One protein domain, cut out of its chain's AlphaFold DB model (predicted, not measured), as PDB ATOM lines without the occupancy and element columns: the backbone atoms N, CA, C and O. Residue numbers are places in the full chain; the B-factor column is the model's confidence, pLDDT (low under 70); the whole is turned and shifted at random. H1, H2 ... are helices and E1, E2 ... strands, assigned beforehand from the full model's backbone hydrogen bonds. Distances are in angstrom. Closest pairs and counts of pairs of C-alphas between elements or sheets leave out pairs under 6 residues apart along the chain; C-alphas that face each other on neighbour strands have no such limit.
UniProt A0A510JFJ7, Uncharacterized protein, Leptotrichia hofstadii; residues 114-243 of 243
ATOM      1  N   LYS A 114      16.349  30.955  53.438       71.31
ATOM      2  CA  LYS A 114      17.535  31.574  54.062       71.31
ATOM      3  C   LYS A 114      18.703  30.601  54.103       71.31
ATOM      4  O   LYS A 114      19.814  30.958  53.721       71.31
ATOM      5  N   GLU A 115      18.424  29.373  54.522       69.00
ATOM      6  CA  GLU A 115      19.410  28.302  54.556       69.00
ATOM      7  C   GLU A 115      19.914  27.990  53.145       69.00
ATOM      8  O   GLU A 115      21.119  27.953  52.919       69.00
ATOM      9  N   TYR A 116      19.018  27.906  52.159       75.38
ATOM     10  CA  TYR A 116      19.400  27.773  50.754       75.38
ATOM     11  C   TYR A 116      20.365  28.878  50.298       75.38
ATOM     12  O   TYR A 116      21.429  28.573  49.760       75.38
ATOM     13  N   LYS A 117      20.044  30.155  50.552       78.62
ATOM     14  CA  LYS A 117      20.921  31.284  50.193       78.62
ATOM     15  C   LYS A 117      22.292  31.185  50.856       78.62
ATOM     16  O   LYS A 117      23.297  31.401  50.187       78.62
ATOM     17  N   ARG A 118      22.334  30.840  52.147       78.69
ATOM     18  CA  ARG A 118      23.586  30.655  52.888       78.69
ATOM     19  C   ARG A 118      24.458  29.586  52.232       78.69
ATOM     20  O   ARG A 118      25.636  29.827  52.002       78.69
ATOM     21  N   ILE A 119      23.872  28.437  51.896       75.38
ATOM     22  CA  ILE A 119      24.583  27.299  51.299       75.38
ATOM     23  C   ILE A 119      25.095  27.641  49.905       75.38
ATOM     24  O   ILE A 119      26.257  27.399  49.598       75.38
ATOM     25  N   MET A 120      24.245  28.232  49.066       80.62
ATOM     26  CA  MET A 120      24.629  28.624  47.709       80.62
ATOM     27  C   MET A 120      25.695  29.726  47.689       80.62
ATOM     28  O   MET A 120      26.379  29.878  46.682       80.62
ATOM     29  N   GLY A 121      25.844  30.475  48.784       80.56
ATOM     30  CA  GLY A 121      26.912  31.456  48.973       80.56
ATOM     31  C   GLY A 121      28.251  30.867  49.426       80.56
ATOM     32  O   GLY A 121      29.239  31.595  49.452       80.56
ATOM     33  N   LEU A 122      28.324  29.579  49.786       81.12
ATOM     34  CA  LEU A 122      29.582  28.953  50.195       81.12
ATOM     35  C   LEU A 122      30.509  28.783  48.986       81.12
ATOM     36  O   LEU A 122      30.121  28.177  47.985       81.12
ATOM     37  N   THR A 123      31.759  29.238  49.107       83.00
ATOM     38  CA  THR A 123      32.768  29.153  48.036       83.00
ATOM     39  C   THR A 123      32.908  27.737  47.485       83.00
ATOM     40  O   THR A 123      32.892  27.546  46.274       83.00
ATOM     41  N   ILE A 124      32.935  26.724  48.357       79.94
ATOM     42  CA  ILE A 124      33.035  25.325  47.924       79.94
ATOM     43  C   ILE A 124      31.837  24.872  47.085       79.94
ATOM     44  O   ILE A 124      31.997  24.086  46.158       79.94
ATOM     45  N   VAL A 125      30.631  25.353  47.400       80.12
ATOM     46  CA  VAL A 125      29.417  24.981  46.670       80.12
ATOM     47  C   VAL A 125      29.493  25.615  45.290       80.12
ATOM     48  O   VAL A 125      29.330  24.920  44.290       80.12
ATOM     49  N   ILE A 126      29.838  26.904  45.229       85.75
ATOM     50  CA  ILE A 126      30.056  27.643  43.980       85.75
ATOM     51  C   ILE A 126      31.103  26.936  43.103       85.75
ATOM     52  O   ILE A 126      30.860  26.699  41.918       85.75
ATOM     53  N   ASP A 127      32.244  26.553  43.675       86.56
ATOM     54  CA  ASP A 127      33.310  25.858  42.951       86.56
ATOM     55  C   ASP A 127      32.922  24.424  42.569       86.56
ATOM     56  O   ASP A 127      33.268  23.957  41.481       86.56
ATOM     57  N   GLY A 128      32.120  23.756  43.398       85.25
ATOM     58  CA  GLY A 128      31.481  22.485  43.081       85.25
ATOM     59  C   GLY A 128      30.638  22.584  41.810       85.25
ATOM     60  O   GLY A 128      30.840  21.806  40.882       85.25
ATOM     61  N   PHE A 129      29.767  23.591  41.692       86.75
ATOM     62  CA  PHE A 129      28.993  23.806  40.463       86.75
ATOM     63  C   PHE A 129      29.891  24.005  39.234       86.75
ATOM     64  O   PHE A 129      29.667  23.348  38.217       86.75
ATOM     65  N   LYS A 130      30.950  24.821  39.329       88.81
ATOM     66  CA  LYS A 130      31.901  25.024  38.216       88.81
ATOM     67  C   LYS A 130      32.598  23.721  37.806       88.81
ATOM     68  O   LYS A 130      32.756  23.432  36.615       88.81
ATOM     69  N   LYS A 131      33.022  22.917  38.787       89.38
ATOM     70  CA  LYS A 131      33.670  21.622  38.551       89.38
ATOM     71  C   LYS A 131      32.701  20.638  37.900       89.38
ATOM     72  O   LYS A 131      33.095  19.947  36.962       89.38
ATOM     73  N   LEU A 132      31.441  20.612  38.335       86.12
ATOM     74  CA  LEU A 132      30.414  19.759  37.742       86.12
ATOM     75  C   LEU A 132      30.133  20.158  36.292       86.12
ATOM     76  O   LEU A 132      30.116  19.293  35.423       86.12
ATOM     77  N   ASP A 133      29.989  21.454  36.013       87.25
ATOM     78  CA  ASP A 133      29.789  21.961  34.650       87.25
ATOM     79  C   ASP A 133      30.962  21.566  33.734       87.25
ATOM     80  O   ASP A 133      30.768  21.159  32.585       87.25
ATOM     81  N   THR A 134      32.189  21.597  34.261       88.38
ATOM     82  CA  THR A 134      33.387  21.138  33.543       88.38
ATOM     83  C   THR A 134      33.351  19.632  33.268       88.38
ATOM     84  O   THR A 134      33.657  19.202  32.155       88.38
ATOM     85  N   GLN A 135      32.941  18.818  34.247       87.50
ATOM     86  CA  GLN A 135      32.771  17.373  34.060       87.50
ATOM     87  C   GLN A 135      31.698  17.059  33.008       87.50
ATOM     88  O   GLN A 135      31.951  16.254  32.115       87.50
ATOM     89  N   VAL A 136      30.544  17.736  33.058       85.62
ATOM     90  CA  VAL A 136      29.461  17.597  32.068       85.62
ATOM     91  C   VAL A 136      29.976  17.934  30.668       85.62
ATOM     92  O   VAL A 136      29.799  17.151  29.737       85.62
ATOM     93  N   LYS A 137      30.687  19.056  30.510       88.00
ATOM     94  CA  LYS A 137      31.302  19.432  29.230       88.00
ATOM     95  C   LYS A 137      32.246  18.343  28.707       88.00
ATOM     96  O   LYS A 137      32.176  17.990  27.529       88.00
ATOM     97  N   ASN A 138      33.114  17.806  29.563       86.81
ATOM     98  CA  ASN A 138      34.083  16.777  29.177       86.81
ATOM     99  C   ASN A 138      33.402  15.479  28.739       86.81
ATOM    100  O   ASN A 138      33.841  14.867  27.769       86.81
ATOM    101  N   VAL A 139      32.300  15.105  29.387       84.56
ATOM    102  CA  VAL A 139      31.473  13.962  28.991       84.56
ATOM    103  C   VAL A 139      30.992  14.090  27.544       84.56
ATOM    104  O   VAL A 139      31.140  13.150  26.764       84.56
ATOM    105  N   PHE A 140      30.483  15.258  27.144       81.25
ATOM    106  CA  PHE A 140      30.028  15.479  25.768       81.25
ATOM    107  C   PHE A 140      31.168  15.457  24.747       81.25
ATOM    108  O   PHE A 140      31.013  14.894  23.662       81.25
ATOM    109  N   ILE A 141      32.327  16.023  25.099       84.12
ATOM    110  CA  ILE A 141      33.523  15.984  24.246       84.12
ATOM    111  C   ILE A 141      33.984  14.537  24.038       84.12
ATOM    112  O   ILE A 141      34.228  14.137  22.900       84.12
ATOM    113  N   LEU A 142      34.090  13.753  25.116       80.94
ATOM    114  CA  LEU A 142      34.511  12.351  25.063       80.94
ATOM    115  C   LEU A 142      33.516  11.509  24.264       80.94
ATOM    116  O   LEU A 142      33.905  10.838  23.317       80.94
ATOM    117  N   ASN A 143      32.216  11.635  24.540       77.38
ATOM    118  CA  ASN A 143      31.184  10.871  23.838       77.38
ATOM    119  C   ASN A 143      31.145  11.169  22.320       77.38
ATOM    120  O   ASN A 143      30.839  10.290  21.510       77.38
ATOM    121  N   TYR A 144      31.479  12.399  21.909       77.00
ATOM    122  CA  TYR A 144      31.659  12.735  20.495       77.00
ATOM    123  C   TYR A 144      32.935  12.129  19.893       77.00
ATOM    124  O   TYR A 144      32.881  11.607  18.776       77.00
ATOM    125  N   LYS A 145      34.066  12.182  20.612       76.25
ATOM    126  CA  LYS A 145      35.356  11.622  20.169       76.25
ATOM    127  C   LYS A 145      35.325  10.092  20.059       76.25
ATOM    128  O   LYS A 145      35.796   9.567  19.053       76.25
ATOM    129  N   ASP A 146      34.688   9.409  21.009       70.50
ATOM    130  CA  ASP A 146      34.621   7.941  21.140       70.50
ATOM    131  C   ASP A 146      33.597   7.287  20.181       70.50
ATOM    132  O   ASP A 146      32.963   6.275  20.475       70.50
ATOM    133  N   ASN A 147      33.423   7.871  18.992       60.06
ATOM    134  CA  ASN A 147      32.664   7.368  17.840       60.06
ATOM    135  C   ASN A 147      31.143   7.169  17.973       60.06
ATOM    136  O   ASN A 147      30.486   7.090  16.936       60.06
ATOM    137  N   LYS A 148      30.525   7.193  19.163       64.44
ATOM    138  CA  LYS A 148      29.054   7.032  19.287       64.44
ATOM    139  C   LYS A 148      28.252   8.125  18.563       64.44
ATOM    140  O   LYS A 148      27.099   7.906  18.189       64.44
ATOM    141  N   ASN A 149      28.853   9.299  18.348       66.81
ATOM    142  CA  ASN A 149      28.204  10.439  17.697       66.81
ATOM    143  C   ASN A 149      29.007  11.092  16.559       66.81
ATOM    144  O   ASN A 149      28.535  12.055  15.952       66.81
ATOM    145  N   ARG A 150      30.195  10.573  16.234       65.88
ATOM    146  CA  ARG A 150      31.136  11.212  15.302       65.88
ATOM    147  C   ARG A 150      30.676  11.207  13.841       65.88
ATOM    148  O   ARG A 150      31.237  11.940  13.047       65.88
ATOM    149  N   ASN A 151      29.646  10.451  13.469       66.31
ATOM    150  CA  ASN A 151      29.103  10.452  12.099       66.31
ATOM    151  C   ASN A 151      27.825  11.294  11.953       66.31
ATOM    152  O   ASN A 151      27.242  11.367  10.876       66.31
ATOM    153  N   LYS A 152      27.378  11.949  13.028       69.88
ATOM    154  CA  LYS A 152      26.133  12.718  13.043       69.88
ATOM    155  C   LYS A 152      26.362  14.107  12.445       69.88
ATOM    156  O   LYS A 152      27.145  14.892  12.976       69.88
ATOM    157  N   ALA A 153      25.697  14.396  11.325       65.06
ATOM    158  CA  ALA A 153      25.822  15.670  10.614       65.06
ATOM    159  C   ALA A 153      25.017  16.794  11.289       65.06
ATOM    160  O   ALA A 153      25.538  17.891  11.515       65.06
ATOM    161  N   SER A 154      23.764  16.505  11.649       72.56
ATOM    162  CA  SER A 154      22.898  17.395  12.417       72.56
ATOM    163  C   SER A 154      21.736  16.624  13.051       72.56
ATOM    164  O   SER A 154      21.225  15.673  12.462       72.56
ATOM    165  N   GLY A 155      21.309  17.016  14.255       74.94
ATOM    166  CA  GLY A 155      20.109  16.447  14.880       74.94
ATOM    167  C   GLY A 155      20.118  16.455  16.405       74.94
ATOM    168  O   GLY A 155      21.135  16.766  17.032       74.94
ATOM    169  N   PHE A 156      18.969  16.107  16.990       74.62
ATOM    170  CA  PHE A 156      18.820  15.845  18.420       74.62
ATOM    171  C   PHE A 156      19.075  14.373  18.700       74.62
ATOM    172  O   PHE A 156      18.505  13.501  18.047       74.62
ATOM    173  N   TYR A 157      19.911  14.101  19.694       68.19
ATOM    174  CA  TYR A 157      20.286  12.742  20.037       68.19
ATOM    175  C   TYR A 157      20.098  12.503  21.532       68.19
ATOM    176  O   TYR A 157      20.575  13.308  22.341       68.19
ATOM    177  N   PRO A 158      19.420  11.408  21.914       64.50
ATOM    178  CA  PRO A 158      19.352  11.010  23.306       64.50
ATOM    179  C   PRO A 158      20.753  10.627  23.786       64.50
ATOM    180  O   PRO A 158      21.519   9.960  23.079       64.50
ATOM    181  N   PHE A 159      21.093  11.064  24.993       65.25
ATOM    182  CA  PHE A 159      22.342  10.690  25.638       65.25
ATOM    183  C   PHE A 159      22.123   9.364  26.376       65.25
ATOM    184  O   PHE A 159      21.710   9.338  27.528       65.25
ATOM    185  N   ASN A 160      22.345   8.241  25.687       57.34
ATOM    186  CA  ASN A 160      22.064   6.898  26.219       57.34
ATOM    187  C   ASN A 160      23.109   6.380  27.226       57.34
ATOM    188  O   ASN A 160      23.189   5.175  27.461       57.34
ATOM    189  N   ASP A 161      23.904   7.257  27.838       55.47
ATOM    190  CA  ASP A 161      24.799   6.858  28.921       55.47
ATOM    191  C   ASP A 161      24.026   6.857  30.246       55.47
ATOM    192  O   ASP A 161      24.069   7.799  31.037       55.47
ATOM    193  N   ARG A 162      23.254   5.784  30.467       43.59
ATOM    194  CA  ARG A 162      22.401   5.590  31.656       43.59
ATOM    195  C   ARG A 162      23.188   5.580  32.980       43.59
ATOM    196  O   ARG A 162      22.573   5.501  34.044       43.59
ATOM    197  N   HIS A 163      24.522   5.651  32.935       39.94
ATOM    198  CA  HIS A 163      25.404   5.375  34.066       39.94
ATOM    199  C   HIS A 163      26.301   6.538  34.505       39.94
ATOM    200  O   HIS A 163      26.894   6.442  35.579       39.94
ATOM    201  N   GLN A 164      26.368   7.661  33.783       50.38
ATOM    202  CA  GLN A 164      27.180   8.797  34.235       50.38
ATOM    203  C   GLN A 164      26.435   9.670  35.248       50.38
ATOM    204  O   GLN A 164      25.950  10.762  34.962       50.38
ATOM    205  N   LYS A 165      26.374   9.176  36.488       54.72
ATOM    206  CA  LYS A 165      26.073  10.003  37.659       54.72
ATOM    207  C   LYS A 165      27.328  10.803  38.014       54.72
ATOM    208  O   LYS A 165      28.138  10.365  38.827       54.72
ATOM    209  N   LEU A 166      27.493  11.966  37.386       61.62
ATOM    210  CA  LEU A 166      28.492  12.933  37.832       61.62
ATOM    211  C   LEU A 166      28.051  13.458  39.194       61.62
ATOM    212  O   LEU A 166      26.964  14.031  39.308       61.62
ATOM    213  N   HIS A 167      28.865  13.197  40.212       70.19
ATOM    214  CA  HIS A 167      28.624  13.665  41.565       70.19
ATOM    215  C   HIS A 167      29.852  14.397  42.097       70.19
ATOM    216  O   HIS A 167      30.992  14.036  41.797       70.19
ATOM    217  N   ILE A 168      29.603  15.437  42.883       67.00
ATOM    218  CA  ILE A 168      30.616  16.082  43.711       67.00
ATOM    219  C   ILE A 168      30.164  15.942  45.149       67.00
ATOM    220  O   ILE A 168      29.081  16.411  45.506       67.00
ATOM    221  N   ASP A 169      31.013  15.295  45.937       68.69
ATOM    222  CA  ASP A 169      30.854  15.187  47.374       68.69
ATOM    223  C   ASP A 169      31.217  16.526  48.036       68.69
ATOM    224  O   ASP A 169      32.317  17.058  47.858       68.69
ATOM    225  N   LEU A 170      30.254  17.092  48.760       68.50
ATOM    226  CA  LEU A 170      30.373  18.339  49.514       68.50
ATOM    227  C   LEU A 170      30.226  18.116  51.028       68.50
ATOM    228  O   LEU A 170      30.215  19.093  51.779       68.50
ATOM    229  N   THR A 171      30.160  16.858  51.477       63.38
ATOM    230  CA  THR A 171      29.843  16.432  52.853       63.38
ATOM    231  C   THR A 171      30.675  17.147  53.920       63.38
ATOM    232  O   THR A 171      30.155  17.522  54.965       63.38
ATOM    233  N   HIS A 172      31.961  17.396  53.663       58.56
ATOM    234  CA  HIS A 172      32.865  17.988  54.657       58.56
ATOM    235  C   HIS A 172      32.975  19.515  54.612       58.56
ATOM    236  O   HIS A 172      33.614  20.100  55.480       58.56
ATOM    237  N   ASN A 173      32.377  20.174  53.618       54.44
ATOM    238  CA  ASN A 173      32.758  21.549  53.286       54.44
ATOM    239  C   ASN A 173      31.629  22.571  53.405       54.44
ATOM    240  O   ASN A 173      31.845  23.763  53.188       54.44
ATOM    241  N   GLY A 174      30.415  22.147  53.729       47.53
ATOM    242  CA  GLY A 174      29.310  23.081  53.656       47.53
ATOM    243  C   GLY A 174      28.045  22.594  54.299       47.53
ATOM    244  O   GLY A 174      27.015  22.565  53.636       47.53
ATOM    245  N   SER A 175      28.105  22.439  55.624       48.09
ATOM    246  CA  SER A 175      26.972  22.247  56.540       48.09
ATOM    247  C   SER A 175      26.307  20.869  56.458       48.09
ATOM    248  O   SER A 175      26.570  20.110  55.547       48.09
ATOM    249  N   PHE A 176      25.436  20.588  57.425       53.47
ATOM    250  CA  PHE A 176      24.534  19.434  57.555       53.47
ATOM    251  C   PHE A 176      25.103  18.292  58.375       53.47
ATOM    252  O   PHE A 176      25.719  17.350  57.895       53.47
ATOM    253  N   ASP A 177      24.768  18.357  59.655       49.53
ATOM    254  CA  ASP A 177      25.207  17.428  60.681       49.53
ATOM    255  C   ASP A 177      24.717  15.973  60.481       49.53
ATOM    256  O   ASP A 177      24.939  15.136  61.341       49.53
ATOM    257  N   PHE A 178      24.051  15.630  59.371       47.31
ATOM    258  CA  PHE A 178      23.401  14.324  59.182       47.31
ATOM    259  C   PHE A 178      23.479  13.718  57.781       47.31
ATOM    260  O   PHE A 178      23.029  12.583  57.617       47.31
ATOM    261  N   GLY A 179      23.971  14.441  56.772       55.88
ATOM    262  CA  GLY A 179      23.826  14.008  55.383       55.88
ATOM    263  C   GLY A 179      25.094  14.153  54.557       55.88
ATOM    264  O   GLY A 179      25.822  15.130  54.694       55.88
ATOM    265  N   ASN A 180      25.308  13.204  53.647       64.06
ATOM    266  CA  ASN A 180      26.321  13.322  52.610       64.06
ATOM    267  C   ASN A 180      25.754  14.197  51.488       64.06
ATOM    268  O   ASN A 180      24.925  13.736  50.687       64.06
ATOM    269  N   THR A 181      26.136  15.475  51.454       70.06
ATOM    270  CA  THR A 181      25.689  16.394  50.403       70.06
ATOM    271  C   THR A 181      26.362  16.070  49.097       70.06
ATOM    272  O   THR A 181      27.584  16.067  48.976       70.06
ATOM    273  N   ASN A 182      25.533  15.873  48.087       73.81
ATOM    274  CA  ASN A 182      25.962  15.557  46.748       73.81
ATOM    275  C   ASN A 182      25.372  16.567  45.776       73.81
ATOM    276  O   ASN A 182      24.167  16.833  45.774       73.81
ATOM    277  N   LEU A 183      26.224  17.095  44.904       76.56
ATOM    278  CA  LEU A 183      25.792  17.823  43.722       76.56
ATOM    279  C   LEU A 183      25.766  16.869  42.531       76.56
ATOM    280  O   LEU A 183      26.768  16.213  42.268       76.56
ATOM    281  N   ARG A 184      24.651  16.803  41.802       78.38
ATOM    282  CA  ARG A 184      24.454  15.861  40.697       78.38
ATOM    283  C   ARG A 184      23.996  16.545  39.420       78.38
ATOM    284  O   ARG A 184      23.150  17.434  39.454       78.38
ATOM    285  N   ALA A 185      24.522  16.065  38.293       79.69
ATOM    286  CA  ALA A 185      24.016  16.372  36.960       79.69
ATOM    287  C   ALA A 185      23.230  15.182  36.391       79.69
ATOM    288  O   ALA A 185      23.660  14.032  36.477       79.69
ATOM    289  N   ASP A 186      22.077  15.473  35.799       77.31
ATOM    290  CA  ASP A 186      21.224  14.531  35.081       77.31
ATOM    291  C   ASP A 186      21.079  14.997  33.629       77.31
ATOM    292  O   ASP A 186      20.329  15.928  33.320       77.31
ATOM    293  N   ILE A 187      21.873  14.381  32.755       77.62
ATOM    294  CA  ILE A 187      21.979  14.728  31.340       77.62
ATOM    295  C   ILE A 187      20.694  14.328  30.606       77.62
ATOM    296  O   ILE A 187      20.216  13.204  30.738       77.62
ATOM    297  N   LYS A 188      20.138  15.240  29.802       78.00
ATOM    298  CA  LYS A 188      18.863  15.033  29.103       78.00
ATOM    299  C   LYS A 188      19.046  14.714  27.632       78.00
ATOM    300  O   LYS A 188      18.618  13.663  27.159       78.00
ATOM    301  N   LYS A 189      19.652  15.634  26.888       78.06
ATOM    302  CA  LYS A 189      19.798  15.522  25.435       78.06
ATOM    303  C   LYS A 189      20.959  16.365  24.943       78.06
ATOM    304  O   LYS A 189      21.441  17.251  25.643       78.06
ATOM    305  N   GLN A 190      21.356  16.102  23.708       83.81
ATOM    306  CA  GLN A 190      22.306  16.926  22.976       83.81
ATOM    307  C   GLN A 190      21.809  17.196  21.560       83.81
ATOM    308  O   GLN A 190      21.074  16.394  20.975       83.81
ATOM    309  N   ARG A 191      22.271  18.300  20.986       86.19
ATOM    310  CA  ARG A 191      22.161  18.630  19.573       86.19
ATOM    311  C   ARG A 191      23.557  18.795  19.002       86.19
ATOM    312  O   ARG A 191      24.364  19.555  19.524       86.19
ATOM    313  N   ILE A 192      23.829  18.095  17.911       86.00
ATOM    314  CA  ILE A 192      25.092  18.225  17.184       86.00
ATOM    315  C   ILE A 192      24.802  18.973  15.891       86.00
ATOM    316  O   ILE A 192      23.793  18.700  15.245       86.00
ATOM    317  N   THR A 193      25.660  19.920  15.529       88.06
ATOM    318  CA  THR A 193      25.607  20.635  14.250       88.06
ATOM    319  C   THR A 193      27.015  20.789  13.695       88.06
ATOM    320  O   THR A 193      27.911  21.253  14.397       88.06
ATOM    321  N   ARG A 194      27.211  20.450  12.420       84.12
ATOM    322  CA  ARG A 194      28.447  20.758  11.692       84.12
ATOM    323  C   ARG A 194      28.267  22.010  10.856       84.12
ATOM    324  O   ARG A 194      27.383  22.062  10.006       84.12
ATOM    325  N   LYS A 195      29.103  23.019  11.093       82.69
ATOM    326  CA  LYS A 195      29.092  24.269  10.326       82.69
ATOM    327  C   LYS A 195      30.520  24.765  10.142       82.69
ATOM    328  O   LYS A 195      31.258  24.879  11.116       82.69
ATOM    329  N   ASN A 196      30.894  25.075   8.902       83.88
ATOM    330  CA  ASN A 196      32.196  25.652   8.544       83.88
ATOM    331  C   ASN A 196      33.392  24.846   9.091       83.88
ATOM    332  O   ASN A 196      34.282  25.404   9.728       83.88
ATOM    333  N   GLY A 197      33.369  23.518   8.930       80.81
ATOM    334  CA  GLY A 197      34.431  22.628   9.417       80.81
ATOM    335  C   GLY A 197      34.486  22.434  10.939       80.81
ATOM    336  O   GLY A 197      35.267  21.614  11.406       80.81
ATOM    337  N   LYS A 198      33.644  23.130  11.715       86.19
ATOM    338  CA  LYS A 198      33.566  23.001  13.176       86.19
ATOM    339  C   LYS A 198      32.389  22.133  13.590       86.19
ATOM    340  O   LYS A 198      31.306  22.199  12.995       86.19
ATOM    341  N   THR A 199      32.583  21.354  14.649       86.94
ATOM    342  CA  THR A 199      31.502  20.619  15.306       86.94
ATOM    343  C   THR A 199      31.004  21.426  16.492       86.94
ATOM    344  O   THR A 199      31.756  21.744  17.404       86.94
ATOM    345  N   ILE A 200      29.714  21.728  16.505       90.56
ATOM    346  CA  ILE A 200      29.038  22.373  17.623       90.56
ATOM    347  C   ILE A 200      28.185  21.323  18.329       90.56
ATOM    348  O   ILE A 200      27.356  20.677  17.689       90.56
ATOM    349  N   ILE A 201      28.373  21.174  19.637       88.25
ATOM    350  CA  ILE A 201      27.556  20.314  20.493       88.25
ATOM    351  C   ILE A 201      26.862  21.205  21.516       88.25
ATOM    352  O   ILE A 201      27.513  21.795  22.377       88.25
ATOM    353  N   GLU A 202      25.547  21.303  21.407       90.88
ATOM    354  CA  GLU A 202      24.670  21.932  22.392       90.88
ATOM    355  C   GLU A 202      24.073  20.829  23.265       90.88
ATOM    356  O   GLU A 202      23.774  19.744  22.765       90.88
ATOM    357  N   TYR A 203      23.929  21.058  24.562       88.00
ATOM    358  CA  TYR A 203      23.484  20.022  25.486       88.00
ATOM    359  C   TYR A 203      22.671  20.566  26.646       88.00
ATOM    360  O   TYR A 203      22.942  21.654  27.147       88.00
ATOM    361  N   ASP A 204      21.737  19.740  27.111       85.75
ATOM    362  CA  ASP A 204      20.826  20.060  28.200       85.75
ATOM    363  C   ASP A 204      21.018  19.068  29.347       85.75
ATOM    364  O   ASP A 204      21.099  17.850  29.141       85.75
ATOM    365  N   TYR A 205      21.047  19.583  30.569       84.38
ATOM    366  CA  TYR A 205      21.133  18.786  31.788       84.38
ATOM    367  C   TYR A 205      20.404  19.489  32.923       84.38
ATOM    368  O   TYR A 205      20.314  20.713  32.964       84.38
ATOM    369  N   ASN A 206      19.897  18.709  33.868       82.50
ATOM    370  CA  ASN A 206      19.418  19.248  35.128       82.50
ATOM    371  C   ASN A 206      20.523  19.126  36.164       82.50
ATOM    372  O   ASN A 206      21.152  18.074  36.270       82.50
ATOM    373  N   VAL A 207      20.721  20.169  36.959       82.69
ATOM    374  CA  VAL A 207      21.572  20.095  38.143       82.69
ATOM    375  C   VAL A 207      20.714  20.142  39.397       82.69
ATOM    376  O   VAL A 207      19.753  20.908  39.475       82.69
ATOM    377  N   TYR A 208      21.048  19.317  40.379       75.81
ATOM    378  CA  TYR A 208      20.441  19.395  41.696       75.81
ATOM    379  C   TYR A 208      21.420  18.982  42.782       75.81
ATOM    380  O   TYR A 208      22.278  18.125  42.586       75.81
ATOM    381  N   MET A 209      21.256  19.593  43.947       77.44
ATOM    382  CA  MET A 209      21.927  19.196  45.169       77.44
ATOM    383  C   MET A 209      20.954  18.396  46.029       77.44
ATOM    384  O   MET A 209      19.777  18.752  46.136       77.44
ATOM    385  N   TYR A 210      21.433  17.323  46.640       72.56
ATOM    386  CA  TYR A 210      20.659  16.506  47.564       72.56
ATOM    387  C   TYR A 210      21.543  16.026  48.709       72.56
ATOM    388  O   TYR A 210      22.748  15.859  48.539       72.56
ATOM    389  N   ASP A 211      20.928  15.776  49.856       67.50
ATOM    390  CA  ASP A 211      21.589  15.128  50.979       67.50
ATOM    391  C   ASP A 211      21.158  13.690  51.076       67.50
ATOM    392  O   ASP A 211      19.962  13.396  51.138       67.50
ATOM    393  N   TYR A 212      22.143  12.811  51.133       63.59
ATOM    394  CA  TYR A 212      21.927  11.415  51.437       63.59
ATOM    395  C   TYR A 212      22.054  11.174  52.939       63.59
ATOM    396  O   TYR A 212      23.053  11.570  53.529       63.59
ATOM    397  N   PHE A 213      21.084  10.497  53.547       59.09
ATOM    398  CA  PHE A 213      21.150  10.126  54.959       59.09
ATOM    399  C   PHE A 213      21.530   8.652  55.074       59.09
ATOM    400  O   PHE A 213      20.765   7.776  54.660       59.09
ATOM    401  N   GLU A 214      22.683   8.364  55.679       53.06
ATOM    402  CA  GLU A 214      22.912   7.033  56.240       53.06
ATOM    403  C   GLU A 214      21.967   6.858  57.432       53.06
ATOM    404  O   GLU A 214      21.843   7.762  58.258       53.06
ATOM    405  N   LYS A 215      21.239   5.733  57.502       52.44
ATOM    406  CA  LYS A 215      20.253   5.488  58.567       52.44
ATOM    407  C   LYS A 215      20.944   5.642  59.933       52.44
ATOM    408  O   LYS A 215      21.728   4.765  60.296       52.44
ATOM    409  N   PRO A 216      20.623   6.670  60.741       43.41
ATOM    410  CA  PRO A 216      21.355   6.931  61.983       43.41
ATOM    411  C   PRO A 216      21.134   5.854  63.061       43.41
ATOM    412  O   PRO A 216      21.815   5.866  64.081       43.41
ATOM    413  N   LEU A 217      20.185   4.930  62.856       42.72
ATOM    414  CA  LEU A 217      19.758   3.924  63.839       42.72
ATOM    415  C   LEU A 217      20.079   2.468  63.447       42.72
ATOM    416  O   LEU A 217      19.700   1.556  64.179       42.72
ATOM    417  N   GLY A 218      20.798   2.236  62.343       42.88
ATOM    418  CA  GLY A 218      21.166   0.887  61.894       42.88
ATOM    419  C   GLY A 218      20.000   0.058  61.329       42.88
ATOM    420  O   GLY A 218      18.821   0.349  61.530       42.88
ATOM    421  N   ASP A 219      20.339  -0.974  60.555       41.53
ATOM    422  CA  ASP A 219      19.376  -1.832  59.862       41.53
ATOM    423  C   ASP A 219      18.748  -2.872  60.799       41.53
ATOM    424  O   ASP A 219      19.322  -3.926  61.064       41.53
ATOM    425  N   THR A 220      17.519  -2.615  61.256       41.31
ATOM    426  CA  THR A 220      16.705  -3.630  61.951       41.31
ATOM    427  C   THR A 220      15.270  -3.810  61.410       41.31
ATOM    428  O   THR A 220      14.429  -4.338  62.129       41.31
ATOM    429  N   LYS A 221      15.030  -3.490  60.117       43.69
ATOM    430  CA  LYS A 221      13.813  -3.756  59.278       43.69
ATOM    431  C   LYS A 221      12.481  -3.051  59.665       43.69
ATOM    432  O   LYS A 221      12.311  -2.702  60.827       43.69
ATOM    433  N   PRO A 222      11.465  -2.964  58.763       44.75
ATOM    434  CA  PRO A 222      11.485  -2.717  57.312       44.75
ATOM    435  C   PRO A 222      11.038  -1.265  56.994       44.75
ATOM    436  O   PRO A 222       9.960  -0.815  57.364       44.75
ATOM    437  N   ASP A 223      11.956  -0.466  56.456       44.16
ATOM    438  CA  ASP A 223      11.940   0.107  55.095       44.16
ATOM    439  C   ASP A 223      10.926   1.233  54.812       44.16
ATOM    440  O   ASP A 223       9.928   1.088  54.119       44.16
ATOM    441  N   PHE A 224      11.318   2.450  55.191       40.22
ATOM    442  CA  PHE A 224      10.886   3.666  54.491       40.22
ATOM    443  C   PHE A 224      11.725   3.938  53.224       40.22
ATOM    444  O   PHE A 224      11.903   5.095  52.859       40.22
ATOM    445  N   GLY A 225      12.288   2.911  52.576       43.47
ATOM    446  CA  GLY A 225      13.222   3.076  51.457       43.47
ATOM    447  C   GLY A 225      14.458   3.917  51.814       43.47
ATOM    448  O   GLY A 225      14.745   4.192  52.984       43.47
ATOM    449  N   ARG A 226      15.234   4.324  50.804       54.50
ATOM    450  CA  ARG A 226      16.396   5.209  51.015       54.50
ATOM    451  C   ARG A 226      15.902   6.646  51.151       54.50
ATOM    452  O   ARG A 226      15.153   7.108  50.294       54.50
ATOM    453  N   ARG A 227      16.324   7.363  52.195       56.56
ATOM    454  CA  ARG A 227      15.885   8.742  52.444       56.56
ATOM    455  C   ARG A 227      16.922   9.745  51.972       56.56
ATOM    456  O   ARG A 227      18.085   9.675  52.364       56.56
ATOM    457  N   TYR A 228      16.482  10.705  51.173       60.59
ATOM    458  CA  TYR A 228      17.280  11.869  50.816       60.59
ATOM    459  C   TYR A 228      16.435  13.138  50.901       60.59
ATOM    460  O   TYR A 228      15.211  13.091  50.786       60.59
ATOM    461  N   ILE A 229      17.081  14.280  51.124       65.12
ATOM    462  CA  ILE A 229      16.436  15.594  51.016       65.12
ATOM    463  C   ILE A 229      16.949  16.244  49.741       65.12
ATOM    464  O   ILE A 229      18.155  16.414  49.565       65.12
ATOM    465  N   MET A 230      16.038  16.633  48.853       67.00
ATOM    466  CA  MET A 230      16.398  17.446  47.696       67.00
ATOM    467  C   MET A 230      16.649  18.874  48.177       67.00
ATOM    468  O   MET A 230      15.771  19.541  48.709       67.00
ATOM    469  N   ARG A 231      17.862  19.390  48.015       66.56
ATOM    470  CA  ARG A 231      18.163  20.766  48.428       66.56
ATOM    471  C   ARG A 231      17.657  21.776  47.413       66.56
ATOM    472  O   ARG A 231      17.188  22.852  47.771       66.56
ATOM    473  N   THR A 232      17.723  21.410  46.145       69.06
ATOM    474  CA  THR A 232      17.312  22.275  45.046       69.06
ATOM    475  C   THR A 232      16.329  21.549  44.164       69.06
ATOM    476  O   THR A 232      16.537  20.382  43.820       69.06
ATOM    477  N   THR A 233      15.298  22.267  43.738       74.06
ATOM    478  CA  THR A 233      14.520  21.845  42.576       74.06
ATOM    479  C   THR A 233      15.495  21.626  41.416       74.06
ATOM    480  O   THR A 233      16.394  22.451  41.259       74.06
ATOM    481  N   PRO A 234      15.390  20.536  40.631       75.62
ATOM    482  CA  PRO A 234      16.252  20.343  39.473       75.62
ATOM    483  C   PRO A 234      16.250  21.586  38.582       75.62
ATOM    484  O   PRO A 234      15.208  21.978  38.060       75.62
ATOM    485  N   ILE A 235      17.416  22.218  38.450       81.75
ATOM    486  CA  ILE A 235      17.579  23.454  37.690       81.75
ATOM    487  C   ILE A 235      18.005  23.065  36.275       81.75
ATOM    488  O   ILE A 235      19.084  22.478  36.125       81.75
ATOM    489  N   PRO A 236      17.200  23.367  35.243       83.69
ATOM    490  CA  PRO A 236      17.591  23.112  33.868       83.69
ATOM    491  C   PRO A 236      18.752  24.028  33.480       83.69
ATOM    492  O   PRO A 236      18.740  25.231  33.743       83.69
ATOM    493  N   ARG A 237      19.762  23.446  32.842       87.88
ATOM    494  CA  ARG A 237      20.919  24.138  32.283       87.88
ATOM    495  C   ARG A 237      21.124  23.716  30.841       87.88
ATOM    496  O   ARG A 237      20.861  22.573  30.470       87.88
ATOM    497  N   THR A 238      21.628  24.656  30.054       89.94
ATOM    498  CA  THR A 238      22.068  24.418  28.683       89.94
ATOM    499  C   THR A 238      23.536  24.798  28.562       89.94
ATOM    500  O   THR A 238      24.016  25.713  29.233       89.94
ATOM    501  N   GLY A 239      24.271  24.065  27.737       89.44
ATOM    502  CA  GLY A 239      25.676  24.320  27.474       89.44
ATOM    503  C   GLY A 239      26.017  24.104  26.010       89.44
ATOM    504  O   GLY A 239      25.248  23.530  25.239       89.44
ATOM    505  N   LYS A 240      27.189  24.602  25.619       91.88
ATOM    506  CA  LYS A 240      27.693  24.528  24.250       91.88
ATOM    507  C   LYS A 240      29.192  24.279  24.257       91.88
ATOM    508  O   LYS A 240      29.932  24.911  25.008       91.88
ATOM    509  N   VAL A 241      29.651  23.381  23.397       90.12
ATOM    510  CA  VAL A 241      31.070  23.183  23.107       90.12
ATOM    511  C   VAL A 241      31.303  23.177  21.603       90.12
ATOM    512  O   VAL A 241      30.465  22.715  20.831       90.12
ATOM    513  N   ILE A 242      32.436  23.744  21.199       88.31
ATOM    514  CA  ILE A 242      32.904  23.758  19.818       88.31
ATOM    515  C   ILE A 242      34.170  22.905  19.779       88.31
ATOM    516  O   ILE A 242      35.073  23.129  20.587       88.31
ATOM    517  N   ILE A 243      34.186  21.922  18.883       82.94
ATOM    518  CA  ILE A 243      35.298  21.003  18.616       82.94
ATOM    519  C   ILE A 243      35.758  21.222  17.180       82.94
ATOM    520  O   ILE A 243      34.877  21.320  16.287       82.94
TER     521      ILE A 243
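AT A GLANCE: This is residues 114 to 243 of the 243 residues of an uncharacterized protein of Leptotrichia hofstadii (UniProt A0A510JFJ7). A long, twisted antiparallel sheet, built on the two long strands E3 and E4, curls round one long helix, H2, with the short helix H1 near one end of H2 and off the sheet. Residues 217 to 225, in the link from E4 to E5, stick out at one end. The printed part has 130 residues, with two named helices followed by six named strands, of mixed class. The sheet is branched, and E2 to E5 form a meander, each strand the antiparallel neighbour of the one before. The whole is loose and elongated, with a radius of gyration of the C-alphas of 17.9 A and spans of 59 by 35 by 20 A.

IN THESE COORDINATES: E3, residues 180 to 195, is 43.8 A long and bends by 51 degrees at residue 189. E4, residues 198 to 212, is 41.6 A long. E1 is residues 154 to 158, E2 166 to 169, E5 226 to 230, and E6, 235 to 242, ends at C-alpha 242 (32.904, 23.758, 19.818). H2, residues 123 to 145, is 33.0 A long; H1, residues 114 to 120, begins at C-alpha 114 (17.535, 31.574, 54.062).

HOW THE PARTS SIT: E3 and E4 are a hairpin, with N 191 and O 202 at 2.7 A. E1 and E2 lie on one side of E3 and E4 on the other side; N 157 and O 190 are 2.9 A apart, N 168 and O 183 3.0 A. On the other side of E4 from E3 lie E5, with N 211 and O 229 at 2.9 A, and E6, with N 237 and O 205 at 2.8 A. H2 is on the sheet; its closest C-alphas to E2 are those of Gly 128 and Ile 168, 6.5 A. H1 is close to H2 but not clearly touching, the C-alphas of Met 120 and Ile 126 being 6.7 A apart. In H1 and H2 every O i to N i+4 pair is within hydrogen-bond range.

THE WHOLE: The farthest C-alphas, of Asn 196 and Thr 220, are 62.8 A apart. The printed part has no cut, and the link from E4 to E5 is long. Mean pLDDT of the printed part is 71.6; residues 211 to 232 are among those under 70.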